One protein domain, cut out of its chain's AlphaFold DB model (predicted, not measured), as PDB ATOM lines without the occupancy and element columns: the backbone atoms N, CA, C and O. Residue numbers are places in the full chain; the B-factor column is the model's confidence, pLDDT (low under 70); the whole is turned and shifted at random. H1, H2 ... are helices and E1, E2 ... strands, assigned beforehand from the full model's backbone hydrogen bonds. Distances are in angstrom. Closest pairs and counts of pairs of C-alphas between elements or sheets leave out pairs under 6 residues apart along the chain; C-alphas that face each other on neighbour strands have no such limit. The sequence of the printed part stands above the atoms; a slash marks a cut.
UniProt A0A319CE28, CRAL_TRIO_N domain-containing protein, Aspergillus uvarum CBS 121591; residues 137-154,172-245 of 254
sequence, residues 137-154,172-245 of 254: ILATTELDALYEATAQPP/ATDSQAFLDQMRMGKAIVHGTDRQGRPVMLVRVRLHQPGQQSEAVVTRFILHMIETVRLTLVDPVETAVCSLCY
ATOM      1  N   ILE A 137     318.436 437.942 437.474       82.88
ATOM      2  CA  ILE A 137     319.377 438.925 436.925       82.88
ATOM      3  C   ILE A 137     320.346 438.269 435.948       82.88
ATOM      4  O   ILE A 137     320.524 438.778 434.848       82.88
ATOM      5  N   LEU A 138     320.990 437.156 436.319       80.44
ATOM      6  CA  LEU A 138     322.010 436.552 435.450       80.44
ATOM      7  C   LEU A 138     321.421 435.711 434.327       80.44
ATOM      8  O   LEU A 138     321.935 435.761 433.211       80.44
ATOM      9  N   ALA A 139     320.388 434.922 434.624       77.62
ATOM     10  CA  ALA A 139     319.738 434.086 433.621       77.62
ATOM     11  C   ALA A 139     318.785 434.886 432.718       77.62
ATOM     12  O   ALA A 139     318.505 434.438 431.613       77.62
ATOM     13  N   THR A 140     318.318 436.065 433.155       78.62
ATOM     14  CA  THR A 140     317.434 436.946 432.371       78.62
ATOM     15  C   THR A 140     318.212 438.100 431.745       78.62
ATOM     16  O   THR A 140     318.325 439.199 432.296       78.62
ATOM     17  N   THR A 141     318.741 437.847 430.557       80.31
ATOM     18  CA  THR A 141     319.621 438.755 429.820       80.31
ATOM     19  C   THR A 141     318.877 439.940 429.184       80.31
ATOM     20  O   THR A 141     317.646 440.012 429.159       80.31
ATOM     21  N   GLU A 142     319.629 440.880 428.598       87.94
ATOM     22  CA  GLU A 142     319.068 441.945 427.748       87.94
ATOM     23  C   GLU A 142     318.305 441.392 426.538       87.94
ATOM     24  O   GLU A 142     317.352 442.016 426.071       87.94
ATOM     25  N   LEU A 143     318.702 440.217 426.042       85.19
ATOM     26  CA  LEU A 143     318.015 439.552 424.945       85.19
ATOM     27  C   LEU A 143     316.640 439.034 425.388       85.19
ATOM     28  O   LEU A 143     315.659 439.237 424.676       85.19
ATOM     29  N   ASP A 144     316.552 438.444 426.581       84.31
ATOM     30  CA  ASP A 144     315.281 437.975 427.145       84.31
ATOM     31  C   ASP A 144     314.323 439.148 427.377       84.31
ATOM     32  O   ASP A 144     313.169 439.105 426.954       84.31
ATOM     33  N   ALA A 145     314.832 440.261 427.922       87.94
ATOM     34  CA  ALA A 145     314.051 441.489 428.065       87.94
ATOM     35  C   ALA A 145     313.525 442.016 426.716       87.94
ATOM     36  O   ALA A 145     312.423 442.560 426.654       87.94
ATOM     37  N   LEU A 146     314.292 441.864 425.628       87.50
ATOM     38  CA  LEU A 146     313.862 442.266 424.288       87.50
ATOM     39  C   LEU A 146     312.720 441.389 423.781       87.50
ATOM     40  O   LEU A 146     311.741 441.929 423.271       87.50
ATOM     41  N   TYR A 147     312.812 440.073 423.955       84.00
ATOM     42  CA  TYR A 147     311.744 439.153 423.564       84.00
ATOM     43  C   TYR A 147     310.461 439.360 424.372       84.00
ATOM     44  O   TYR A 147     309.366 439.370 423.804       84.00
ATOM     45  N   GLU A 148     310.586 439.584 425.679       84.12
ATOM     46  CA  GLU A 148     309.458 439.911 426.556       84.12
ATOM     47  C   GLU A 148     308.784 441.230 426.152       84.12
ATOM     48  O   GLU A 148     307.557 441.315 426.134       84.12
ATOM     49  N   ALA A 149     309.569 442.246 425.782       85.25
ATOM     50  CA  ALA A 149     309.053 443.550 425.370       85.25
ATOM     51  C   ALA A 149     308.344 443.522 424.003       85.25
ATOM     52  O   ALA A 149     307.401 444.284 423.790       85.25
ATOM     53  N   THR A 150     308.773 442.662 423.072       79.88
ATOM     54  CA  THR A 150     308.190 442.577 421.718       79.88
ATOM     55  C   THR A 150     307.109 441.506 421.567       79.88
ATOM     56  O   THR A 150     306.499 441.420 420.501       79.88
ATOM     57  N   ALA A 151     306.863 440.689 422.601       67.25
ATOM     58  CA  ALA A 151     305.973 439.523 422.560       67.25
ATOM     59  C   ALA A 151     306.285 438.537 421.407       67.25
ATOM     60  O   ALA A 151     305.412 437.793 420.954       67.25
ATOM     61  N   GLN A 152     307.531 438.523 420.926       59.16
ATOM     62  CA  GLN A 152     308.011 437.600 419.898       59.16
ATOM     63  C   GLN A 152     309.080 436.696 420.515       59.16
ATOM     64  O   GLN A 152     310.206 437.151 420.693       59.16
ATOM     65  N   PRO A 153     308.774 435.429 420.850       54.72
ATOM     66  CA  PRO A 153     309.797 434.516 421.340       54.72
ATOM     67  C   PRO A 153     310.828 434.202 420.237       54.72
ATOM     68  O   PRO A 153     310.483 434.204 419.047       54.72
ATOM     69  N   PRO A 154     312.087 433.906 420.604       52.12
ATOM     70  CA  PRO A 154     313.094 433.454 419.655       52.12
ATOM     71  C   PRO A 154     312.614 432.206 418.905       52.12
ATOM     72  O   PRO A 154     312.120 431.262 419.513       52.12
ATOM     73  N   ALA A 172     305.913 443.100 429.943       84.69
ATOM     74  CA  ALA A 172     306.511 443.664 428.728       84.69
ATOM     75  C   ALA A 172     306.926 445.139 428.923       84.69
ATOM     76  O   ALA A 172     307.973 445.566 428.437       84.69
ATOM     77  N   THR A 173     306.141 445.900 429.696       88.12
ATOM     78  CA  THR A 173     306.440 447.288 430.075       88.12
ATOM     79  C   THR A 173     307.694 447.393 430.942       88.12
ATOM     80  O   THR A 173     308.549 448.230 430.659       88.12
ATOM     81  N   ASP A 174     307.840 446.546 431.965       88.88
ATOM     82  CA  ASP A 174     309.020 446.543 432.842       88.88
ATOM     83  C   ASP A 174     310.292 446.156 432.078       88.88
ATOM     84  O   ASP A 174     311.353 446.755 432.277       88.88
ATOM     85  N   SER A 175     310.190 445.187 431.169       89.00
ATOM     86  CA  SER A 175     311.317 444.751 430.341       89.00
ATOM     87  C   SER A 175     311.710 445.810 429.312       89.00
ATOM     88  O   SER A 175     312.899 446.099 429.158       89.00
ATOM     89  N   GLN A 176     310.741 446.495 428.696       90.56
ATOM     90  CA  GLN A 176     311.024 447.659 427.856       90.56
ATOM     91  C   GLN A 176     311.684 448.787 428.662       90.56
ATOM     92  O   GLN A 176     312.686 449.353 428.229       90.56
ATOM     93  N   ALA A 177     311.181 449.074 429.860       91.50
ATOM     94  CA  ALA A 177     311.749 450.078 430.742       91.50
ATOM     95  C   ALA A 177     313.191 449.762 431.166       91.50
ATOM     96  O   ALA A 177     314.040 450.655 431.187       91.50
ATOM     97  N   PHE A 178     313.496 448.500 431.479       92.06
ATOM     98  CA  PHE A 178     314.860 448.037 431.728       92.06
ATOM     99  C   PHE A 178     315.769 448.303 430.516       92.06
ATOM    100  O   PHE A 178     316.834 448.913 430.669       92.06
ATOM    101  N   LEU A 179     315.328 447.936 429.307       92.50
ATOM    102  CA  LEU A 179     316.075 448.182 428.069       92.50
ATOM    103  C   LEU A 179     316.290 449.670 427.799       92.50
ATOM    104  O   LEU A 179     317.361 450.064 427.341       92.50
ATOM    105  N   ASP A 180     315.306 450.511 428.100       92.19
ATOM    106  CA  ASP A 180     315.432 451.955 427.936       92.19
ATOM    107  C   ASP A 180     316.523 452.519 428.854       92.19
ATOM    108  O   ASP A 180     317.288 453.385 428.433       92.19
ATOM    109  N   GLN A 181     316.685 451.995 430.077       91.62
ATOM    110  CA  GLN A 181     317.791 452.394 430.961       91.62
ATOM    111  C   GLN A 181     319.166 452.015 430.397       91.62
ATOM    112  O   GLN A 181     320.098 452.826 430.475       91.62
ATOM    113  N   MET A 182     319.272 450.824 429.800       90.94
ATOM    114  CA  MET A 182     320.482 450.351 429.121       90.94
ATOM    115  C   MET A 182     320.810 451.222 427.899       90.94
ATOM    116  O   MET A 182     321.907 451.769 427.802       90.94
ATOM    117  N   ARG A 183     319.837 451.439 427.004       92.06
ATOM    118  CA  ARG A 183     319.996 452.198 425.746       92.06
ATOM    119  C   ARG A 183     320.256 453.682 425.973       92.06
ATOM    120  O   ARG A 183     321.061 454.291 425.273       92.06
ATOM    121  N   MET A 184     319.616 454.265 426.983       90.50
ATOM    122  CA  MET A 184     319.882 455.636 427.419       90.50
ATOM    123  C   MET A 184     321.291 455.771 428.012       90.50
ATOM    124  O   MET A 184     321.814 456.879 428.116       90.50
ATOM    125  N   GLY A 185     321.914 454.653 428.404       89.94
ATOM    126  CA  GLY A 185     323.247 454.560 428.985       89.94
ATOM    127  C   GLY A 185     323.335 455.255 430.338       89.94
ATOM    128  O   GLY A 185     324.244 456.055 430.563       89.94
ATOM    129  N   LYS A 186     322.372 455.020 431.237       90.75
ATOM    130  CA  LYS A 186     322.425 455.581 432.602       90.75
ATOM    131  C   LYS A 186     323.707 455.178 433.337       90.75
ATOM    132  O   LYS A 186     324.232 455.967 434.119       90.75
ATOM    133  N   ALA A 187     324.234 453.998 433.026       92.38
ATOM    134  CA  ALA A 187     325.559 453.550 433.409       92.38
ATOM    135  C   ALA A 187     326.293 453.033 432.167       92.38
ATOM    136  O   ALA A 187     325.693 452.365 431.329       92.38
ATOM    137  N   ILE A 188     327.575 453.364 432.040       91.69
ATOM    138  CA  ILE A 188     328.458 452.842 430.991       91.69
ATOM    139  C   ILE A 188     329.750 452.353 431.632       91.69
ATOM    140  O   ILE A 188     330.239 452.964 432.580       91.69
ATOM    141  N   VAL A 189     330.309 451.264 431.118       92.31
ATOM    142  CA  VAL A 189     331.586 450.713 431.586       92.31
ATOM    143  C   VAL A 189     332.618 451.002 430.515       92.31
ATOM    144  O   VAL A 189     332.452 450.579 429.372       92.31
ATOM    145  N   HIS A 190     333.652 451.768 430.849       90.94
ATOM    146  CA  HIS A 190     334.669 452.128 429.872       90.94
ATOM    147  C   HIS A 190     336.026 452.397 430.514       90.94
ATOM    148  O   HIS A 190     336.141 453.201 431.439       90.94
ATOM    149  N   GLY A 191     337.056 451.776 429.941       91.25
ATOM    150  CA  GLY A 191     338.440 451.951 430.358       91.25
ATOM    151  C   GLY A 191     338.718 451.450 431.773       91.25
ATOM    152  O   GLY A 191     337.893 450.812 432.432       91.25
ATOM    153  N   THR A 192     339.923 451.757 432.230       93.38
ATOM    154  CA  THR A 192     340.401 451.448 433.571       93.38
ATOM    155  C   THR A 192     341.011 452.691 434.203       93.38
ATOM    156  O   THR A 192     341.449 453.615 433.514       93.38
ATOM    157  N   ASP A 193     341.015 452.747 435.532       91.25
ATOM    158  CA  ASP A 193     341.749 453.786 436.246       91.25
ATOM    159  C   ASP A 193     343.265 453.500 436.268       91.25
ATOM    160  O   ASP A 193     343.756 452.509 435.726       91.25
ATOM    161  N   ARG A 194     344.038 454.362 436.943       88.88
ATOM    162  CA  ARG A 194     345.500 454.195 437.078       88.88
ATOM    163  C   ARG A 194     345.922 452.921 437.823       88.88
ATOM    164  O   ARG A 194     347.100 452.590 437.810       88.88
ATOM    165  N   GLN A 195     344.993 452.251 438.500       86.62
ATOM    166  CA  GLN A 195     345.212 451.001 439.222       86.62
ATOM    167  C   GLN A 195     344.680 449.789 438.436       86.62
ATOM    168  O   GLN A 195     344.653 448.687 438.976       86.62
ATOM    169  N   GLY A 196     344.248 449.975 437.183       88.88
ATOM    170  CA  GLY A 196     343.711 448.905 436.340       88.88
ATOM    171  C   GLY A 196     342.261 448.530 436.655       88.88
ATOM    172  O   GLY A 196     341.758 447.555 436.105       88.88
ATOM    173  N   ARG A 197     341.564 449.286 437.512       92.19
ATOM    174  CA  ARG A 197     340.181 448.986 437.906       92.19
ATOM    175  C   ARG A 197     339.203 449.405 436.817       92.19
ATOM    176  O   ARG A 197     339.253 450.576 436.434       92.19
ATOM    177  N   PRO A 198     338.294 448.522 436.357       94.50
ATOM    178  CA  PRO A 198     337.235 448.907 435.433       94.50
ATOM    179  C   PRO A 198     336.435 450.091 435.978       94.50
ATOM    180  O   PRO A 198     336.061 450.102 437.157       94.50
ATOM    181  N   VAL A 199     336.182 451.089 435.131       94.06
ATOM    182  CA  VAL A 199     335.435 452.291 435.519       94.06
ATOM    183  C   VAL A 199     334.011 452.211 434.982       94.06
ATOM    184  O   VAL A 199     333.780 452.200 433.773       94.06
ATOM    185  N   MET A 200     333.048 452.197 435.899       94.81
ATOM    186  CA  MET A 200     331.631 452.366 435.604       94.81
ATOM    187  C   MET A 200     331.236 453.825 435.850       94.81
ATOM    188  O   MET A 200     331.265 454.314 436.981       94.81
ATOM    189  N   LEU A 201     330.866 454.536 434.789       92.88
ATOM    190  CA  LEU A 201     330.386 455.912 434.842       92.88
ATOM    191  C   LEU A 201     328.864 455.917 434.955       92.88
ATOM    192  O   LEU A 201     328.176 455.433 434.057       92.88
ATOM    193  N   VAL A 202     328.336 456.513 436.020       92.19
ATOM    194  CA  VAL A 202     326.892 456.676 436.228       92.19
ATOM    195  C   VAL A 202     326.501 458.114 435.922       92.19
ATOM    196  O   VAL A 202     326.975 459.061 436.554       92.19
ATOM    197  N   ARG A 203     325.622 458.295 434.937       91.19
ATOM    198  CA  ARG A 203     325.167 459.603 434.455       91.19
ATOM    199  C   ARG A 203     323.914 460.027 435.210       91.19
ATOM    200  O   ARG A 203     322.795 459.820 434.746       91.19
ATOM    201  N   VAL A 204     324.116 460.659 436.367       87.62
ATOM    202  CA  VAL A 204     323.038 461.023 437.307       87.62
ATOM    203  C   VAL A 204     321.978 461.923 436.667       87.62
ATOM    204  O   VAL A 204     320.798 461.761 436.951       87.62
ATOM    205  N   ARG A 205     322.359 462.796 435.723       87.12
ATOM    206  CA  ARG A 205     321.418 463.672 434.994       87.12
ATOM    207  C   ARG A 205     320.327 462.929 434.211       87.12
ATOM    208  O   ARG A 205     319.329 463.531 433.840       87.12
ATOM    209  N   LEU A 206     320.541 461.647 433.910       87.25
ATOM    210  CA  LEU A 206     319.585 460.797 433.195       87.25
ATOM    211  C   LEU A 206     318.650 460.044 434.154       87.25
ATOM    212  O   LEU A 206     317.751 459.332 433.711       87.25
ATOM    213  N   HIS A 207     318.858 460.160 435.468       84.31
ATOM    214  CA  HIS A 207     317.971 459.576 436.460       84.31
ATOM    215  C   HIS A 207     316.764 460.489 436.690       84.31
ATOM    216  O   HIS A 207     316.909 461.627 437.130       84.31
ATOM    217  N   GLN A 208     315.570 459.971 436.408       84.56
ATOM    218  CA  GLN A 208     314.303 460.635 436.686       84.56
ATOM    219  C   GLN A 208     313.583 459.871 437.805       84.56
ATOM    220  O   GLN A 208     313.159 458.732 437.579       84.56
ATOM    221  N   PRO A 209     313.467 460.456 439.011       81.69
ATOM    222  CA  PRO A 209     312.739 459.833 440.109       81.69
ATOM    223  C   PRO A 209     311.286 459.535 439.718       81.69
ATOM    224  O   PRO A 209     310.628 460.366 439.098       81.69
ATOM    225  N   GLY A 210     310.788 458.349 440.069       80.81
ATOM    226  CA  GLY A 210     309.398 457.946 439.821       80.81
ATOM    227  C   GLY A 210     309.065 457.536 438.382       80.81
ATOM    228  O   GLY A 210     307.951 457.094 438.135       80.81
ATOM    229  N   GLN A 211     310.011 457.628 437.437       85.12
ATOM    230  CA  GLN A 211     309.790 457.177 436.056       85.12
ATOM    231  C   GLN A 211     309.671 455.650 435.950       85.12
ATOM    232  O   GLN A 211     309.022 455.149 435.040       85.12
ATOM    233  N   GLN A 212     310.336 454.918 436.846       84.38
ATOM    234  CA  GLN A 212     310.418 453.460 436.824       84.38
ATOM    235  C   GLN A 212     310.154 452.877 438.205       84.38
ATOM    236  O   GLN A 212     310.419 453.529 439.218       84.38
ATOM    237  N   SER A 213     309.661 451.640 438.230       88.75
ATOM    238  CA  SER A 213     309.472 450.895 439.470       88.75
ATOM    239  C   SER A 213     310.815 450.595 440.145       88.75
ATOM    240  O   SER A 213     311.862 450.490 439.496       88.75
ATOM    241  N   GLU A 214     310.788 450.429 441.468       88.50
ATOM    242  CA  GLU A 214     311.970 450.042 442.245       88.50
ATOM    243  C   GLU A 214     312.558 448.713 441.754       88.50
ATOM    244  O   GLU A 214     313.777 448.578 441.664       88.50
ATOM    245  N   ALA A 215     311.703 447.770 441.350       86.81
ATOM    246  CA  ALA A 215     312.114 446.488 440.789       86.81
ATOM    247  C   ALA A 215     312.920 446.660 439.489       86.81
ATOM    248  O   ALA A 215     314.005 446.093 439.357       86.81
ATOM    249  N   VAL A 216     312.457 447.502 438.555       89.69
ATOM    250  CA  VAL A 216     313.157 447.767 437.283       89.69
ATOM    251  C   VAL A 216     314.500 448.467 437.511       89.69
ATOM    252  O   VAL A 216     315.499 448.136 436.865       89.69
ATOM    253  N   VAL A 217     314.561 449.424 438.441       90.06
ATOM    254  CA  VAL A 217     315.819 450.108 438.795       90.06
ATOM    255  C   VAL A 217     316.788 449.152 439.492       90.06
ATOM    256  O   VAL A 217     317.968 449.127 439.144       90.06
ATOM    257  N   THR A 218     316.298 448.330 440.419       89.69
ATOM    258  CA  THR A 218     317.097 447.317 441.120       89.69
ATOM    259  C   THR A 218     317.661 446.294 440.141       89.69
ATOM    260  O   THR A 218     318.867 446.046 440.163       89.69
ATOM    261  N   ARG A 219     316.840 445.788 439.208       89.12
ATOM    262  CA  ARG A 219     317.281 444.885 438.135       89.12
ATOM    263  C   ARG A 219     318.403 445.503 437.305       89.12
ATOM    264  O   ARG A 219     319.431 444.867 437.102       89.12
ATOM    265  N   PHE A 220     318.241 446.756 436.877       91.38
ATOM    266  CA  PHE A 220     319.271 447.485 436.131       91.38
ATOM    267  C   PHE A 220     320.586 447.621 436.915       91.38
ATOM    268  O   PHE A 220     321.658 447.351 436.374       91.38
ATOM    269  N   ILE A 221     320.523 448.001 438.195       91.69
ATOM    270  CA  ILE A 221     321.715 448.161 439.043       91.69
ATOM    271  C   ILE A 221     322.435 446.822 439.231       91.69
ATOM    272  O   ILE A 221     323.655 446.758 439.068       91.69
ATOM    273  N   LEU A 222     321.697 445.759 439.562       91.62
ATOM    274  CA  LEU A 222     322.270 444.431 439.774       91.62
ATOM    275  C   LEU A 222     322.871 443.868 438.483       91.62
ATOM    276  O   LEU A 222     323.990 443.363 438.530       91.62
ATOM    277  N   HIS A 223     322.191 444.028 437.340       91.56
ATOM    278  CA  HIS A 223     322.717 443.640 436.025       91.56
ATOM    279  C   HIS A 223     324.058 444.322 435.758       91.56
ATOM    280  O   HIS A 223     325.056 443.646 435.544       91.56
ATOM    281  N   MET A 224     324.129 445.650 435.904       92.69
ATOM    282  CA  MET A 224     325.372 446.397 435.688       92.69
ATOM    283  C   MET A 224     326.505 445.958 436.622       92.69
ATOM    284  O   MET A 224     327.634 445.779 436.165       92.69
ATOM    285  N   ILE A 225     326.231 445.764 437.918       91.06
ATOM    286  CA  ILE A 225     327.242 445.295 438.882       91.06
ATOM    287  C   ILE A 225     327.762 443.913 438.479       91.06
ATOM    288  O   ILE A 225     328.973 443.687 438.480       91.06
ATOM    289  N   GLU A 226     326.870 442.993 438.122       90.06
ATOM    290  CA  GLU A 226     327.246 441.626 437.772       90.06
ATOM    291  C   GLU A 226     327.963 441.540 436.418       90.06
ATOM    292  O   GLU A 226     328.931 440.788 436.299       90.06
ATOM    293  N   THR A 227     327.575 442.351 435.428       89.06
ATOM    294  CA  THR A 227     328.280 442.458 434.143       89.06
ATOM    295  C   THR A 227     329.674 443.051 434.323       89.06
ATOM    296  O   THR A 227     330.639 442.528 433.770       89.06
ATOM    297  N   VAL A 228     329.827 444.104 435.137       91.81
ATOM    298  CA  VAL A 228     331.140 444.711 435.415       91.81
ATOM    299  C   VAL A 228     332.097 443.711 436.055       91.81
ATOM    300  O   VAL A 228     333.285 443.726 435.732       91.81
ATOM    301  N   ARG A 229     331.608 442.815 436.922       88.56
ATOM    302  CA  ARG A 229     332.460 441.784 437.533       88.56
ATOM    303  C   ARG A 229     333.146 440.899 436.496       88.56
ATOM    304  O   ARG A 229     334.280 440.517 436.731       88.56
ATOM    305  N   LEU A 230     332.523 440.637 435.345       87.50
ATOM    306  CA  LEU A 230     333.123 439.840 434.261       87.50
ATOM    307  C   LEU A 230     334.346 440.509 433.614       87.50
ATOM    308  O   LEU A 230     335.094 439.857 432.894       87.50
ATOM    309  N   THR A 231     334.538 441.809 433.849       89.00
ATOM    310  CA  THR A 231     335.677 442.578 433.329       89.00
ATOM    311  C   THR A 231     336.849 442.650 434.310       89.00
ATOM    312  O   THR A 231     337.879 443.241 433.986       89.00
ATOM    313  N   LEU A 232     336.702 442.080 435.512       87.44
ATOM    314  CA  LEU A 232     337.781 442.011 436.492       87.44
ATOM    315  C   LEU A 232     338.836 441.009 436.020       87.44
ATOM    316  O   LEU A 232     338.530 439.877 435.657       87.44
ATOM    317  N   VAL A 233     340.092 441.445 436.041       83.81
ATOM    318  CA  VAL A 233     341.254 440.624 435.699       83.81
ATOM    319  C   VAL A 233     342.181 440.633 436.900       83.81
ATOM    320  O   VAL A 233     342.490 441.703 437.423       83.81
ATOM    321  N   ASP A 234     342.624 439.458 437.339       80.69
ATOM    322  CA  ASP A 234     343.600 439.329 438.425       80.69
ATOM    323  C   ASP A 234     344.826 440.243 438.181       80.69
ATOM    324  O   ASP A 234     345.295 440.332 437.041       80.69
ATOM    325  N   PRO A 235     345.337 440.981 439.190       80.19
ATOM    326  CA  PRO A 235     344.985 440.969 440.620       80.19
ATOM    327  C   PRO A 235     343.875 441.963 441.013       80.19
ATOM    328  O   PRO A 235     343.708 442.298 442.188       80.19
ATOM    329  N   VAL A 236     343.145 442.516 440.045       86.06
ATOM    330  CA  VAL A 236     342.130 443.541 440.288       86.06
ATOM    331  C   VAL A 236     340.835 442.914 440.787       86.06
ATOM    332  O   VAL A 236     340.171 442.146 440.103       86.06
ATOM    333  N   GLU A 237     340.426 443.326 441.984       84.88
ATOM    334  CA  GLU A 237     339.272 442.754 442.685       84.88
ATOM    335  C   GLU A 237     338.077 443.712 442.819       84.88
ATOM    336  O   GLU A 237     337.062 443.370 443.426       84.88
ATOM    337  N   THR A 238     338.205 444.944 442.323       87.06
ATOM    338  CA  THR A 238     337.203 446.003 442.498       87.06
ATOM    339  C   THR A 238     337.043 446.812 441.224       87.06
ATOM    340  O   THR A 238     338.042 447.208 440.628       87.06
ATOM    341  N   ALA A 239     335.805 447.150 440.882       89.31
ATOM    342  CA  ALA A 239     335.503 448.206 439.926       89.31
ATOM    343  C   ALA A 239     335.271 449.540 440.646       89.31
ATOM    344  O   ALA A 239     334.909 449.574 441.826       89.31
ATOM    345  N   VAL A 240     335.461 450.645 439.930       91.12
ATOM    346  CA  VAL A 240     335.188 451.995 440.434       91.12
ATOM    347  C   VAL A 240     333.893 452.495 439.815       91.12
ATOM    348  O   VAL A 240     333.784 452.610 438.599       91.12
ATOM    349  N   CYS A 241     332.919 452.827 440.660       89.94
ATOM    350  CA  CYS A 241     331.714 453.530 440.240       89.94
ATOM    351  C   CYS A 241     331.922 455.038 440.433       89.94
ATOM    352  O   CYS A 241     332.142 455.490 441.557       89.94
ATOM    353  N   SER A 242     331.867 455.813 439.349       87.44
ATOM    354  CA  SER A 242     332.001 457.270 439.381       87.44
ATOM    355  C   SER A 242     330.684 457.931 438.988       87.44
ATOM    356  O   SER A 242     330.205 457.773 437.863       87.44
ATOM    357  N   LEU A 243     330.114 458.710 439.907       87.00
ATOM    358  CA  LEU A 243     328.925 459.521 439.652       87.00
ATOM    359  C   LEU A 243     329.335 460.782 438.883       87.00
ATOM    360  O   LEU A 243     330.051 461.636 439.404       87.00
ATOM    361  N   CYS A 244     328.902 460.896 437.630       79.88
ATOM    362  CA  CYS A 244     329.225 462.035 436.781       79.88
ATOM    363  C   CYS A 244     328.100 463.077 436.841       79.88
ATOM    364  O   CYS A 244     327.034 462.905 436.241       79.88
ATOM    365  N   TYR A 245     328.361 464.168 437.562       73.50
ATOM    366  CA  TYR A 245     327.553 465.383 437.556       73.50
ATOM    367  C   TYR A 245     328.178 466.360 436.558       73.50
ATOM    368  O   TYR A 245     329.040 467.157 436.914       73.50
TER     369      TYR A 245
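This is residues 137 to 154 and 172 to 245 of the 254 residues of the protein "CRAL_TRIO_N domain-containing protein" of Aspergillus uvarum CBS 121591 (UniProt A0A319CE28). H3 lies along one face of a small twisted sheet, E1 E2 E3, making two layers with the other sheet face bare; H1 and H2 pack together at the opposite end, H2 against H3 residues 216 to 220. The 92 printed residues include three named helices and three strands, H1 H2 E1 E2 H3 E3; the sheet is mixed, as is the class. It is only just compact, close to loose: radius of gyration of the C-alphas 14.4 A, spans 44 by 31 by 18 A.

H1, residues 142 to 150, touches H2, residues 172 to 183, at Ala 149 and Ala 172, closest C-alphas 4.2 A. E1, residues 187 to 192, and E2, residues 198 to 203, form an antiparallel hairpin; N 188 and O 201, 3.0 A, are within hydrogen-bond range. H3, residues 214 to 229, is on the sheet, height 9.6 A. E3, residues 240 to 244, parallels E2, N 200 to O 240 2.8 A; E2, H3, E3 form a right-handed strand-helix-strand unit, parallel strands joined through a helix. Each helix has every O i to N i+4 pair within range.

H1 begins at (319.068, 441.945, 427.748); E3 ends at (329.225, 462.035, 436.781). H3 measures 22.6 A.

Residues 155 to 171 are cut out, C-alphas 154 and 172 15.2 A apart. Residues 151 to 154 are under pLDDT 70.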